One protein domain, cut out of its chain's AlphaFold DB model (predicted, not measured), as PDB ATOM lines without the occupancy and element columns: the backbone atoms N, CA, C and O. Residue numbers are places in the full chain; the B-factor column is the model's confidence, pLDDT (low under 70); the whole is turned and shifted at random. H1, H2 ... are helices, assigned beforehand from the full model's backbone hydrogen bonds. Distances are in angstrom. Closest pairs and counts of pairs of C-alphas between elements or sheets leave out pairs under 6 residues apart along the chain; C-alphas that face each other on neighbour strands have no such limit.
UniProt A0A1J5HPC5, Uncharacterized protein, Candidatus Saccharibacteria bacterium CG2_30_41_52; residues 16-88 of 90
ATOM      1  N   GLU A  16     -31.813  -6.982 -51.764       96.50
ATOM      2  CA  GLU A  16     -30.797  -6.789 -50.730       96.50
ATOM      3  C   GLU A  16     -31.322  -7.200 -49.348       96.50
ATOM      4  O   GLU A  16     -30.641  -7.913 -48.615       96.50
ATOM      5  N   THR A  17     -32.571  -6.849 -49.044       97.38
ATOM      6  CA  THR A  17     -33.239  -7.185 -47.782       97.38
ATOM      7  C   THR A  17     -33.471  -8.688 -47.658       97.38
ATOM      8  O   THR A  17     -33.097  -9.291 -46.652       97.38
ATOM      9  N   TRP A  18     -33.987  -9.330 -48.715       97.31
ATOM     10  CA  TRP A  18     -34.118 -10.790 -48.754       97.31
ATOM     11  C   TRP A  18     -32.768 -11.494 -48.576       97.31
ATOM     12  O   TRP A  18     -32.668 -12.457 -47.814       97.31
ATOM     13  N   LEU A  19     -31.734 -11.032 -49.286       96.50
ATOM     14  CA  LEU A  19     -30.420 -11.665 -49.277       96.50
ATOM     15  C   LEU A  19     -29.774 -11.576 -47.892       96.50
ATOM     16  O   LEU A  19     -29.241 -12.575 -47.415       96.50
ATOM     17  N   VAL A  20     -29.829 -10.411 -47.244       96.50
ATOM     18  CA  VAL A  20     -29.265 -10.244 -45.899       96.50
ATOM     19  C   VAL A  20     -30.020 -11.107 -44.895       96.50
ATOM     20  O   VAL A  20     -29.379 -11.864 -44.170       96.50
ATOM     21  N   ASN A  21     -31.357 -11.105 -44.912       97.62
ATOM     22  CA  ASN A  21     -32.125 -11.992 -44.037       97.62
ATOM     23  C   ASN A  21     -31.774 -13.473 -44.260       97.62
ATOM     24  O   ASN A  21     -31.625 -14.232 -43.303       97.62
ATOM     25  N   LEU A  22     -31.622 -13.893 -45.520       96.81
ATOM     26  CA  LEU A  22     -31.238 -15.260 -45.865       96.81
ATOM     27  C   LEU A  22     -29.898 -15.650 -45.225       96.81
ATOM     28  O   LEU A  22     -29.778 -16.756 -44.708       96.81
ATOM     29  N   TRP A  23     -28.896 -14.773 -45.258       96.06
ATOM     30  CA  TRP A  23     -27.600 -15.045 -44.629       96.06
ATOM     31  C   TRP A  23     -27.682 -15.026 -43.106       96.06
ATOM     32  O   TRP A  23     -27.201 -15.964 -42.473       96.06
ATOM     33  N   LEU A  24     -28.358 -14.026 -42.533       96.88
ATOM     34  CA  LEU A  24     -28.518 -13.897 -41.084       96.88
ATOM     35  C   LEU A  24     -29.207 -15.108 -40.454       96.88
ATOM     36  O   LEU A  24     -28.922 -15.445 -39.315       96.88
ATOM     37  N   THR A  25     -30.111 -15.764 -41.178       96.81
ATOM     38  CA  THR A  25     -30.913 -16.877 -40.645       96.81
ATOM     39  C   THR A  25     -30.383 -18.266 -41.003       96.81
ATOM     40  O   THR A  25     -30.800 -19.248 -40.390       96.81
ATOM     41  N   ASN A  26     -29.461 -18.377 -41.965       96.62
ATOM     42  CA  ASN A  26     -28.899 -19.667 -42.385       96.62
ATOM     43  C   ASN A  26     -27.596 -20.045 -41.677       96.62
ATOM     44  O   ASN A  26     -27.211 -21.214 -41.717       96.62
ATOM     45  N   ASP A  27     -26.906 -19.084 -41.072       96.06
ATOM     46  CA  ASP A  27     -25.681 -19.327 -40.319       96.06
ATOM     47  C   ASP A  27     -25.933 -19.151 -38.818       96.06
ATOM     48  O   ASP A  27     -26.525 -18.164 -38.387       96.06
ATOM     49  N   GLU A  28     -25.494 -20.121 -38.013       95.44
ATOM     50  CA  GLU A  28     -25.761 -20.149 -36.569       95.44
ATOM     51  C   GLU A  28     -25.136 -18.955 -35.829       95.44
ATOM     52  O   GLU A  28     -25.739 -18.433 -34.889       95.44
ATOM     53  N   GLY A  29     -23.955 -18.498 -36.261       94.94
ATOM     54  CA  GLY A  29     -23.274 -17.352 -35.663       94.94
ATOM     55  C   GLY A  29     -24.022 -16.055 -35.942       94.94
ATOM     56  O   GLY A  29     -24.354 -15.321 -35.005       94.94
ATOM     57  N   TYR A  30     -24.355 -15.810 -37.212       96.06
ATOM     58  CA  TYR A  30     -25.135 -14.632 -37.601       96.06
ATOM     59  C   TYR A  30     -26.536 -14.640 -36.973       96.06
ATOM     60  O   TYR A  30     -26.990 -13.608 -36.476       96.06
ATOM     61  N   TYR A  31     -27.192 -15.801 -36.913       97.25
ATOM     62  CA  TYR A  31     -28.516 -15.921 -36.306       97.25
ATOM     63  C   TYR A  31     -28.475 -15.643 -34.803       97.25
ATOM     64  O   TYR A  31     -29.308 -14.897 -34.283       97.25
ATOM     65  N   GLY A  32     -27.478 -16.186 -34.100       96.94
ATOM     66  CA  GLY A  32     -27.270 -15.914 -32.680       96.94
ATOM     67  C   GLY A  32     -27.073 -14.424 -32.397       96.94
ATOM     68  O   GLY A  32     -27.658 -13.897 -31.449       96.94
ATOM     69  N   GLN A  33     -26.313 -13.732 -33.247       96.62
ATOM     70  CA  GLN A  33     -26.082 -12.295 -33.115       96.62
ATOM     71  C   GLN A  33     -27.332 -11.464 -33.438       96.62
ATOM     72  O   GLN A  33     -27.638 -10.525 -32.701       96.62
ATOM     73  N   LEU A  34     -28.107 -11.843 -34.460       97.56
ATOM     74  CA  LEU A  34     -29.407 -11.234 -34.757       97.56
ATOM     75  C   LEU A  34     -30.352 -11.339 -33.549       97.56
ATOM     76  O   LEU A  34     -30.896 -10.333 -33.097       97.56
ATOM     77  N   MET A  35     -30.505 -12.538 -32.977       97.69
ATOM     78  CA  MET A  35     -31.346 -12.747 -31.791       97.69
ATOM     79  C   MET A  35     -30.828 -11.976 -30.573       97.69
ATOM     80  O   MET A  35     -31.621 -11.435 -29.800       97.69
ATOM     81  N   TYR A  36     -29.505 -11.890 -30.406       97.12
ATOM     82  CA  TYR A  36     -28.895 -11.100 -29.342       97.12
ATOM     83  C   TYR A  36     -29.267  -9.616 -29.461       97.12
ATOM     84  O   TYR A  36     -29.750  -9.043 -28.483       97.12
ATOM     85  N   ILE A  37     -29.136  -9.021 -30.653       97.31
ATOM     86  CA  ILE A  37     -29.518  -7.625 -30.915       97.31
ATOM     87  C   ILE A  37     -31.013  -7.411 -30.640       97.31
ATOM     88  O   ILE A  37     -31.366  -6.505 -29.883       97.31
ATOM     89  N   ILE A  38     -31.889  -8.280 -31.159       97.31
ATOM     90  CA  ILE A  38     -33.340  -8.191 -30.917       97.31
ATOM     91  C   ILE A  38     -33.659  -8.255 -29.415       97.31
ATOM     92  O   ILE A  38     -34.513  -7.521 -28.927       97.31
ATOM     93  N   SER A  39     -32.948  -9.088 -28.651       96.81
ATOM     94  CA  SER A  39     -33.166  -9.207 -27.203       96.81
ATOM     95  C   SER A  39     -32.645  -8.017 -26.384       96.81
ATOM     96  O   SER A  39     -33.102  -7.801 -25.259       96.81
ATOM     97  N   LEU A  40     -31.672  -7.271 -26.917       96.56
ATOM     98  CA  LEU A  40     -30.961  -6.212 -26.200       96.56
ATOM     99  C   LEU A  40     -31.696  -4.867 -26.261       96.56
ATOM    100  O   LEU A  40     -31.681  -4.116 -25.283       96.56
ATOM    101  N   TYR A  41     -32.333  -4.568 -27.392       94.50
ATOM    102  CA  TYR A  41     -33.019  -3.299 -27.638       94.50
ATOM    103  C   TYR A  41     -34.539  -3.470 -27.555       94.50
ATOM    104  O   TYR A  41     -35.090  -4.473 -27.995       94.50
ATOM    105  N   GLY A  42     -35.228  -2.489 -26.963       89.38
ATOM    106  CA  GLY A  42     -36.665  -2.581 -26.671       89.38
ATOM    107  C   GLY A  42     -37.598  -2.105 -27.789       89.38
ATOM    108  O   GLY A  42     -38.792  -2.390 -27.725       89.38
ATOM    109  N   ASP A  43     -37.081  -1.377 -28.781       95.81
ATOM    110  CA  ASP A  43     -37.836  -0.868 -29.931       95.81
ATOM    111  C   ASP A  43     -37.237  -1.390 -31.240       95.81
ATOM    112  O   ASP A  43     -36.019  -1.506 -31.372       95.81
ATOM    113  N   MET A  44     -38.091  -1.685 -32.222       96.81
ATOM    114  CA  MET A  44     -37.660  -2.270 -33.496       96.81
ATOM    115  C   MET A  44     -36.763  -1.337 -34.314       96.81
ATOM    116  O   MET A  44     -35.926  -1.819 -35.073       96.81
ATOM    117  N   ARG A  45     -36.899  -0.013 -34.170       97.12
ATOM    118  CA  ARG A  45     -36.014   0.934 -34.862       97.12
ATOM    119  C   ARG A  45     -34.617   0.910 -34.267       97.12
ATOM    120  O   ARG A  45     -33.661   0.857 -35.029       97.12
ATOM    121  N   ASP A  46     -34.520   0.873 -32.941       97.81
ATOM    122  CA  ASP A  46     -33.237   0.752 -32.246       97.81
ATOM    123  C   ASP A  46     -32.571  -0.599 -32.574       97.81
ATOM    124  O   ASP A  46     -31.367  -0.662 -32.810       97.81
ATOM    125  N   GLN A  47     -33.357  -1.681 -32.657       98.12
ATOM    126  CA  GLN A  47     -32.882  -2.995 -33.112       98.12
ATOM    127  C   GLN A  47     -32.352  -2.942 -34.557       98.12
ATOM    128  O   GLN A  47     -31.305  -3.517 -34.844       98.12
ATOM    129  N   ALA A  48     -33.063  -2.261 -35.460       98.25
ATOM    130  CA  ALA A  48     -32.686  -2.137 -36.867       98.25
ATOM    131  C   ALA A  48     -31.411  -1.301 -37.057       98.25
ATOM    132  O   ALA A  48     -30.535  -1.697 -37.823       98.25
ATOM    133  N   GLU A  49     -31.285  -0.185 -36.333       97.50
ATOM    134  CA  GLU A  49     -30.076   0.648 -36.328       97.50
ATOM    135  C   GLU A  49     -28.875  -0.138 -35.789       97.50
ATOM    136  O   GLU A  49     -27.835  -0.191 -36.440       97.50
ATOM    137  N   ALA A  50     -29.040  -0.850 -34.670       97.50
ATOM    138  CA  ALA A  50     -27.980  -1.685 -34.108       97.50
ATOM    139  C   ALA A  50     -27.557  -2.834 -35.044       97.50
ATOM    140  O   ALA A  50     -26.382  -3.208 -35.072       97.50
ATOM    141  N   LEU A  51     -28.497  -3.399 -35.808       97.50
ATOM    142  CA  LEU A  51     -28.213  -4.448 -36.786       97.50
ATOM    143  C   LEU A  51     -27.410  -3.917 -37.985       97.50
ATOM    144  O   LEU A  51     -26.437  -4.562 -38.378       97.50
ATOM    145  N   ASP A  52     -27.778  -2.748 -38.523       96.38
ATOM    146  CA  ASP A  52     -27.012  -2.065 -39.579       96.38
ATOM    147  C   ASP A  52     -25.598  -1.737 -39.087       96.38
ATOM    148  O   ASP A  52     -24.612  -2.140 -39.703       96.38
ATOM    149  N   GLU A  53     -25.477  -1.095 -37.921       94.31
ATOM    150  CA  GLU A  53     -24.182  -0.733 -37.339       94.31
ATOM    151  C   GLU A  53     -23.270  -1.946 -37.149       94.31
ATOM    152  O   GLU A  53     -22.099  -1.900 -37.527       94.31
ATOM    153  N   TRP A  54     -23.791  -3.044 -36.597       94.44
ATOM    154  CA  TRP A  54     -23.004  -4.258 -36.411       94.44
ATOM    155  C   TRP A  54     -22.514  -4.840 -37.745       94.44
ATOM    156  O   TRP A  54     -21.324  -5.136 -37.868       94.44
ATOM    157  N   MET A  55     -23.385  -4.931 -38.755       91.81
ATOM    158  CA  MET A  55     -23.010  -5.410 -40.090       91.81
ATOM    159  C   MET A  55     -21.941  -4.518 -40.735       91.81
ATOM    160  O   MET A  55     -20.964  -5.011 -41.303       91.81
ATOM    161  N   GLN A  56     -22.084  -3.195 -40.628       88.62
ATOM    162  CA  GLN A  56     -21.099  -2.241 -41.148       88.62
ATOM    163  C   GLN A  56     -19.756  -2.375 -40.421       88.62
ATOM    164  O   GLN A  56     -18.705  -2.335 -41.065       88.62
ATOM    165  N   LEU A  57     -19.771  -2.559 -39.096       86.25
ATOM    166  CA  LEU A  57     -18.564  -2.738 -38.293       86.25
ATOM    167  C   LEU A  57     -17.821  -4.018 -38.673       86.25
ATOM    168  O   LEU A  57     -16.621  -3.942 -38.941       86.25
ATOM    169  N   GLU A  58     -18.527  -5.145 -38.792       82.88
ATOM    170  CA  GLU A  58     -17.951  -6.426 -39.219       82.88
ATOM    171  C   GLU A  58     -17.273  -6.318 -40.596       82.88
ATOM    172  O   GLU A  58     -16.191  -6.862 -40.817       82.88
ATOM    173  N   HIS A  59     -17.852  -5.541 -41.515       74.69
ATOM    174  CA  HIS A  59     -17.236  -5.269 -42.814       74.69
ATOM    175  C   HIS A  59     -16.074  -4.262 -42.755       74.69
ATOM    176  O   HIS A  59     -15.142  -4.352 -43.562       74.69
ATOM    177  N   SER A  60     -16.107  -3.307 -41.824       70.69
ATOM    178  CA  SER A  60     -15.107  -2.236 -41.703       70.69
ATOM    179  C   SER A  60     -13.753  -2.700 -41.159       70.69
ATOM    180  O   SER A  60     -12.734  -2.079 -41.473       70.69
ATOM    181  N   GLU A  61     -13.711  -3.815 -40.418       64.69
ATOM    182  CA  GLU A  61     -12.473  -4.382 -39.852       64.69
ATOM    183  C   GLU A  61     -11.424  -4.747 -40.916       64.69
ATOM    184  O   GLU A  61     -10.259  -4.986 -40.601       64.69
ATOM    185  N   LEU A  62     -11.806  -4.747 -42.194       60.41
ATOM    186  CA  LEU A  62     -10.901  -5.015 -43.298       60.41
ATOM    187  C   LEU A  62     -10.008  -3.818 -43.692       60.41
ATOM    188  O   LEU A  62      -9.136  -4.027 -44.525       60.41
ATOM    189  N   GLU A  63     -10.175  -2.603 -43.137       58.78
ATOM    190  CA  GLU A  63      -9.381  -1.377 -43.446       58.78
ATOM    191  C   GLU A  63      -9.171  -1.096 -44.956       58.78
ATOM    192  O   GLU A  63      -8.234  -0.421 -45.389       58.78
ATOM    193  N   ILE A  64     -10.054  -1.613 -45.804       62.22
ATOM    194  CA  ILE A  64      -9.950  -1.479 -47.250       62.22
ATOM    195  C   ILE A  64     -10.855  -0.323 -47.684       62.22
ATOM    196  O   ILE A  64     -12.065  -0.480 -47.779       62.22
ATOM    197  N   THR A  65     -10.273   0.838 -47.995       74.88
ATOM    198  CA  THR A  65     -10.972   1.920 -48.715       74.88
ATOM    199  C   THR A  65     -10.804   1.700 -50.220       74.88
ATOM    200  O   THR A  65      -9.843   2.191 -50.825       74.88
ATOM    201  N   ASN A  66     -11.666   0.892 -50.839       82.25
ATOM    202  CA  ASN A  66     -11.608   0.627 -52.279       82.25
ATOM    203  C   ASN A  66     -13.005   0.457 -52.899       82.25
ATOM    204  O   ASN A  66     -14.020   0.514 -52.222       82.25
ATOM    205  N   LEU A  67     -13.065   0.213 -54.210       86.81
ATOM    206  CA  LEU A  67     -14.332   0.025 -54.926       86.81
ATOM    207  C   LEU A  67     -15.273  -0.994 -54.253       86.81
ATOM    208  O   LEU A  67     -16.486  -0.817 -54.280       86.81
ATOM    209  N   TRP A  68     -14.732  -2.058 -53.659       86.44
ATOM    210  CA  TRP A  68     -15.540  -3.073 -52.990       86.44
ATOM    211  C   TRP A  68     -16.177  -2.547 -51.708       86.44
ATOM    212  O   TRP A  68     -17.345  -2.850 -51.483       86.44
ATOM    213  N   SER A  69     -15.479  -1.719 -50.919       83.94
ATOM    214  CA  SER A  69     -16.084  -1.091 -49.736       83.94
ATOM    215  C   SER A  69     -17.226  -0.158 -50.124       83.94
ATOM    216  O   SER A  69     -18.281  -0.199 -49.500       83.94
ATOM    217  N   ASP A  70     -17.065   0.613 -51.204       86.62
ATOM    218  CA  ASP A  70     -18.119   1.509 -51.690       86.62
ATOM    219  C   ASP A  70     -19.342   0.729 -52.201       86.62
ATOM    220  O   ASP A  70     -20.481   1.104 -51.927       86.62
ATOM    221  N   ILE A  71     -19.122  -0.383 -52.916       90.12
ATOM    222  CA  ILE A  71     -20.206  -1.257 -53.394       90.12
ATOM    223  C   ILE A  71     -20.934  -1.917 -52.220       90.12
ATOM    224  O   ILE A  71     -22.166  -1.952 -52.222       90.12
ATOM    225  N   VAL A  72     -20.204  -2.437 -51.229       88.94
ATOM    226  CA  VAL A  72     -20.803  -3.083 -50.052       88.94
ATOM    227  C   VAL A  72     -21.611  -2.068 -49.252       88.94
ATOM    228  O   VAL A  72     -22.798  -2.296 -49.044       88.94
ATOM    229  N   ALA A  73     -21.030  -0.913 -48.913       88.19
ATOM    230  CA  ALA A  73     -21.730   0.146 -48.187       88.19
ATOM    231  C   ALA A  73     -22.982   0.623 -48.940       88.19
ATOM    232  O   ALA A  73     -24.049   0.774 -48.348       88.19
ATOM    233  N   HIS A  74     -22.886   0.796 -50.264       90.94
ATOM    234  CA  HIS A  74     -24.042   1.144 -51.087       90.94
ATOM    235  C   HIS A  74     -25.131   0.063 -51.063       90.94
ATOM    236  O   HIS A  74     -26.313   0.391 -50.987       90.94
ATOM    237  N   THR A  75     -24.748  -1.213 -51.140       91.94
ATOM    238  CA  THR A  75     -25.692  -2.341 -51.152       91.94
ATOM    239  C   THR A  75     -26.380  -2.492 -49.795       91.94
ATOM    240  O   THR A  75     -27.599  -2.631 -49.750       91.94
ATOM    241  N   LEU A  76     -25.628  -2.382 -48.696       93.62
ATOM    242  CA  LEU A  76     -26.166  -2.402 -47.335       93.62
ATOM    243  C   LEU A  76     -27.099  -1.217 -47.073       93.62
ATOM    244  O   LEU A  76     -28.161  -1.395 -46.493       93.62
ATOM    245  N   GLY A  77     -26.793  -0.035 -47.617       94.12
ATOM    246  CA  GLY A  77     -27.676   1.134 -47.536       94.12
ATOM    247  C   GLY A  77     -29.022   0.984 -48.263       94.12
ATOM    248  O   GLY A  77     -29.852   1.889 -48.195       94.12
ATOM    249  N   ARG A  78     -29.251  -0.122 -48.986       96.19
ATOM    250  CA  ARG A  78     -30.541  -0.451 -49.617       96.19
ATOM    251  C   ARG A  78     -31.351  -1.482 -48.831       96.19
ATOM    252  O   ARG A  78     -32.486  -1.752 -49.218       96.19
ATOM    253  N   VAL A  79     -30.788  -2.059 -47.775       97.25
ATOM    254  CA  VAL A  79     -31.465  -3.040 -46.928       97.25
ATOM    255  C   VAL A  79     -32.515  -2.335 -46.075       97.25
ATOM    256  O   VAL A  79     -32.247  -1.301 -45.465       97.25
ATOM    257  N   ASP A  80     -33.717  -2.900 -46.024       97.88
ATOM    258  CA  ASP A  80     -34.735  -2.507 -45.056       97.88
ATOM    259  C   ASP A  80     -34.518  -3.286 -43.755       97.88
ATOM    260  O   ASP A  80     -35.050  -4.374 -43.533       97.88
ATOM    261  N   TRP A  81     -33.655  -2.738 -42.900       98.19
ATOM    262  CA  TRP A  81     -33.288  -3.355 -41.625       98.19
ATOM    263  C   TRP A  81     -34.481  -3.524 -40.683       98.19
ATOM    264  O   TRP A  81     -34.516  -4.477 -39.904       98.19
ATOM    265  N   LEU A  82     -35.474  -2.634 -40.780       98.31
ATOM    266  CA  LEU A  82     -36.696  -2.733 -39.993       98.31
ATOM    267  C   LEU A  82     -37.519  -3.946 -40.435       98.31
ATOM    268  O   LEU A  82     -37.936  -4.719 -39.580       98.31
ATOM    269  N   GLU A  83     -37.671  -4.171 -41.744       98.38
ATOM    270  CA  GLU A  83     -38.353  -5.362 -42.276       98.38
ATOM    271  C   GLU A  83     -37.681  -6.663 -41.795       98.38
ATOM    272  O   GLU A  83     -38.370  -7.618 -41.425       98.38
ATOM    273  N   ILE A  84     -36.342  -6.712 -41.742       98.19
ATOM    274  CA  ILE A  84     -35.605  -7.874 -41.208       98.19
ATOM    275  C   ILE A  84     -35.941  -8.095 -39.735       98.19
ATOM    276  O   ILE A  84     -36.287  -9.209 -39.340       98.19
ATOM    277  N   VAL A  85     -35.852  -7.043 -38.926       98.12
ATOM    278  CA  VAL A  85     -36.146  -7.107 -37.494       98.12
ATOM    279  C   VAL A  85     -37.595  -7.527 -37.245       98.12
ATOM    280  O   VAL A  85     -37.833  -8.397 -36.409       98.12
ATOM    281  N   GLU A  86     -38.555  -6.968 -37.982       97.81
ATOM    282  CA  GLU A  86     -39.980  -7.302 -37.892       97.81
ATOM    283  C   GLU A  86     -40.249  -8.783 -38.198       97.81
ATOM    284  O   GLU A  86     -41.001  -9.438 -37.474       97.81
ATOM    285  N   ASN A  87     -39.604  -9.338 -39.229       97.38
ATOM    286  CA  ASN A  87     -39.786 -10.736 -39.641       97.38
ATOM    287  C   ASN A  87     -39.092 -11.759 -38.723       97.38
ATOM    288  O   ASN A  87     -39.335 -12.958 -38.861       97.38
ATOM    289  N   ASN A  88     -38.243 -11.306 -37.801       97.12
ATOM    290  CA  ASN A  88     -37.472 -12.162 -36.895       97.12
ATOM    291  C   ASN A  88     -37.798 -11.921 -35.412       97.12
ATOM    292  O   ASN A  88     -37.062 -12.375 -34.535       97.12
TER     293      ASN A  88
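What this domain is: This is residues 16 to 88 of the 90 residues of an uncharacterized protein of Candidatus Saccharibacteria bacterium CG2_30_41_52 (UniProt A0A1J5HPC5). One long helix, H3, runs along one side of a small helical body: H5 crosses the first half of H3 at a steep angle, H2 folds back on that same half, and H1 packs on H5 and makes a corner with H2. Beyond this body the second half of H3 and the returning H4 form an open helical hairpin, with residues 61 to 68 sticking out at its far end. The printed part has 73 residues with five named helices, in the order H1, H2, H3, H4, H5, and no named strand; its class is all helix. It is compact, with a radius of gyration of the C-alphas of 12.2 A, yet elongated, spanning 35 by 23 by 20 A.

How they stand to each other: H3, residues 44 to 60, is the hub, touching three other helices. H5, residues 81 to 87, touches it with 13 pairs of C-alphas within 8 A, the closest being those of Ala 48 and Trp 81 at 4.9 A; they run opposite ways at a steep tilt of 58 degrees. H2, residues 28 to 40, forms a helical hairpin with H3 at a steep tilt of 42 degrees, touching residues 44 to 51 of H3 alone; the closest C-alphas, of Ile 38 and Gln 47, are 5.7 A apart. H4, residues 67 to 76, forms a second helical hairpin with H3, at a shallow tilt of 13 degrees, opposite ways. H3 and H4 only just touch, with 3 pairs of C-alphas within 8 A, through residues 52 to 56 of H3 alone; the closest are Gln 56 and Ala 73, 7.5 A. H1, residues 16 to 26, touches H5 the same way at a steep tilt of 53 degrees, closest at the C-alphas of Asn 21 and Ile 84, 6.1 A. H1 and H2 touch only at the corner by their link, about perpendicular at 74 degrees, closest at the C-alphas of Leu 24 and Tyr 30, 4.9 A. H1 and H3 are apart, and so are H2 and H4. In each of the five helices every O i to N i+4 pair is within hydrogen-bond range.

Where its parts are: H3 is 24.0 A long from C-alpha 44 at (-37.660, -2.270, -33.496) to C-alpha 60. H2 measures 18.1 A, H1 15.5 A, H4 14.3 A and H5 10.0 A. H1 begins at C-alpha 16, (-30.797, -6.789, -50.730), and H5 ends at C-alpha 87, (-39.786, -10.736, -39.641).

The domain as a whole: The C-alphas farthest apart, of Gly 42 and Leu 67, are 36.1 A apart. The printed part has no cut; its links are tight but for the short one from H3 to H4. Mean pLDDT of the printed part is 92.0, with residues 61 to 64 under 70.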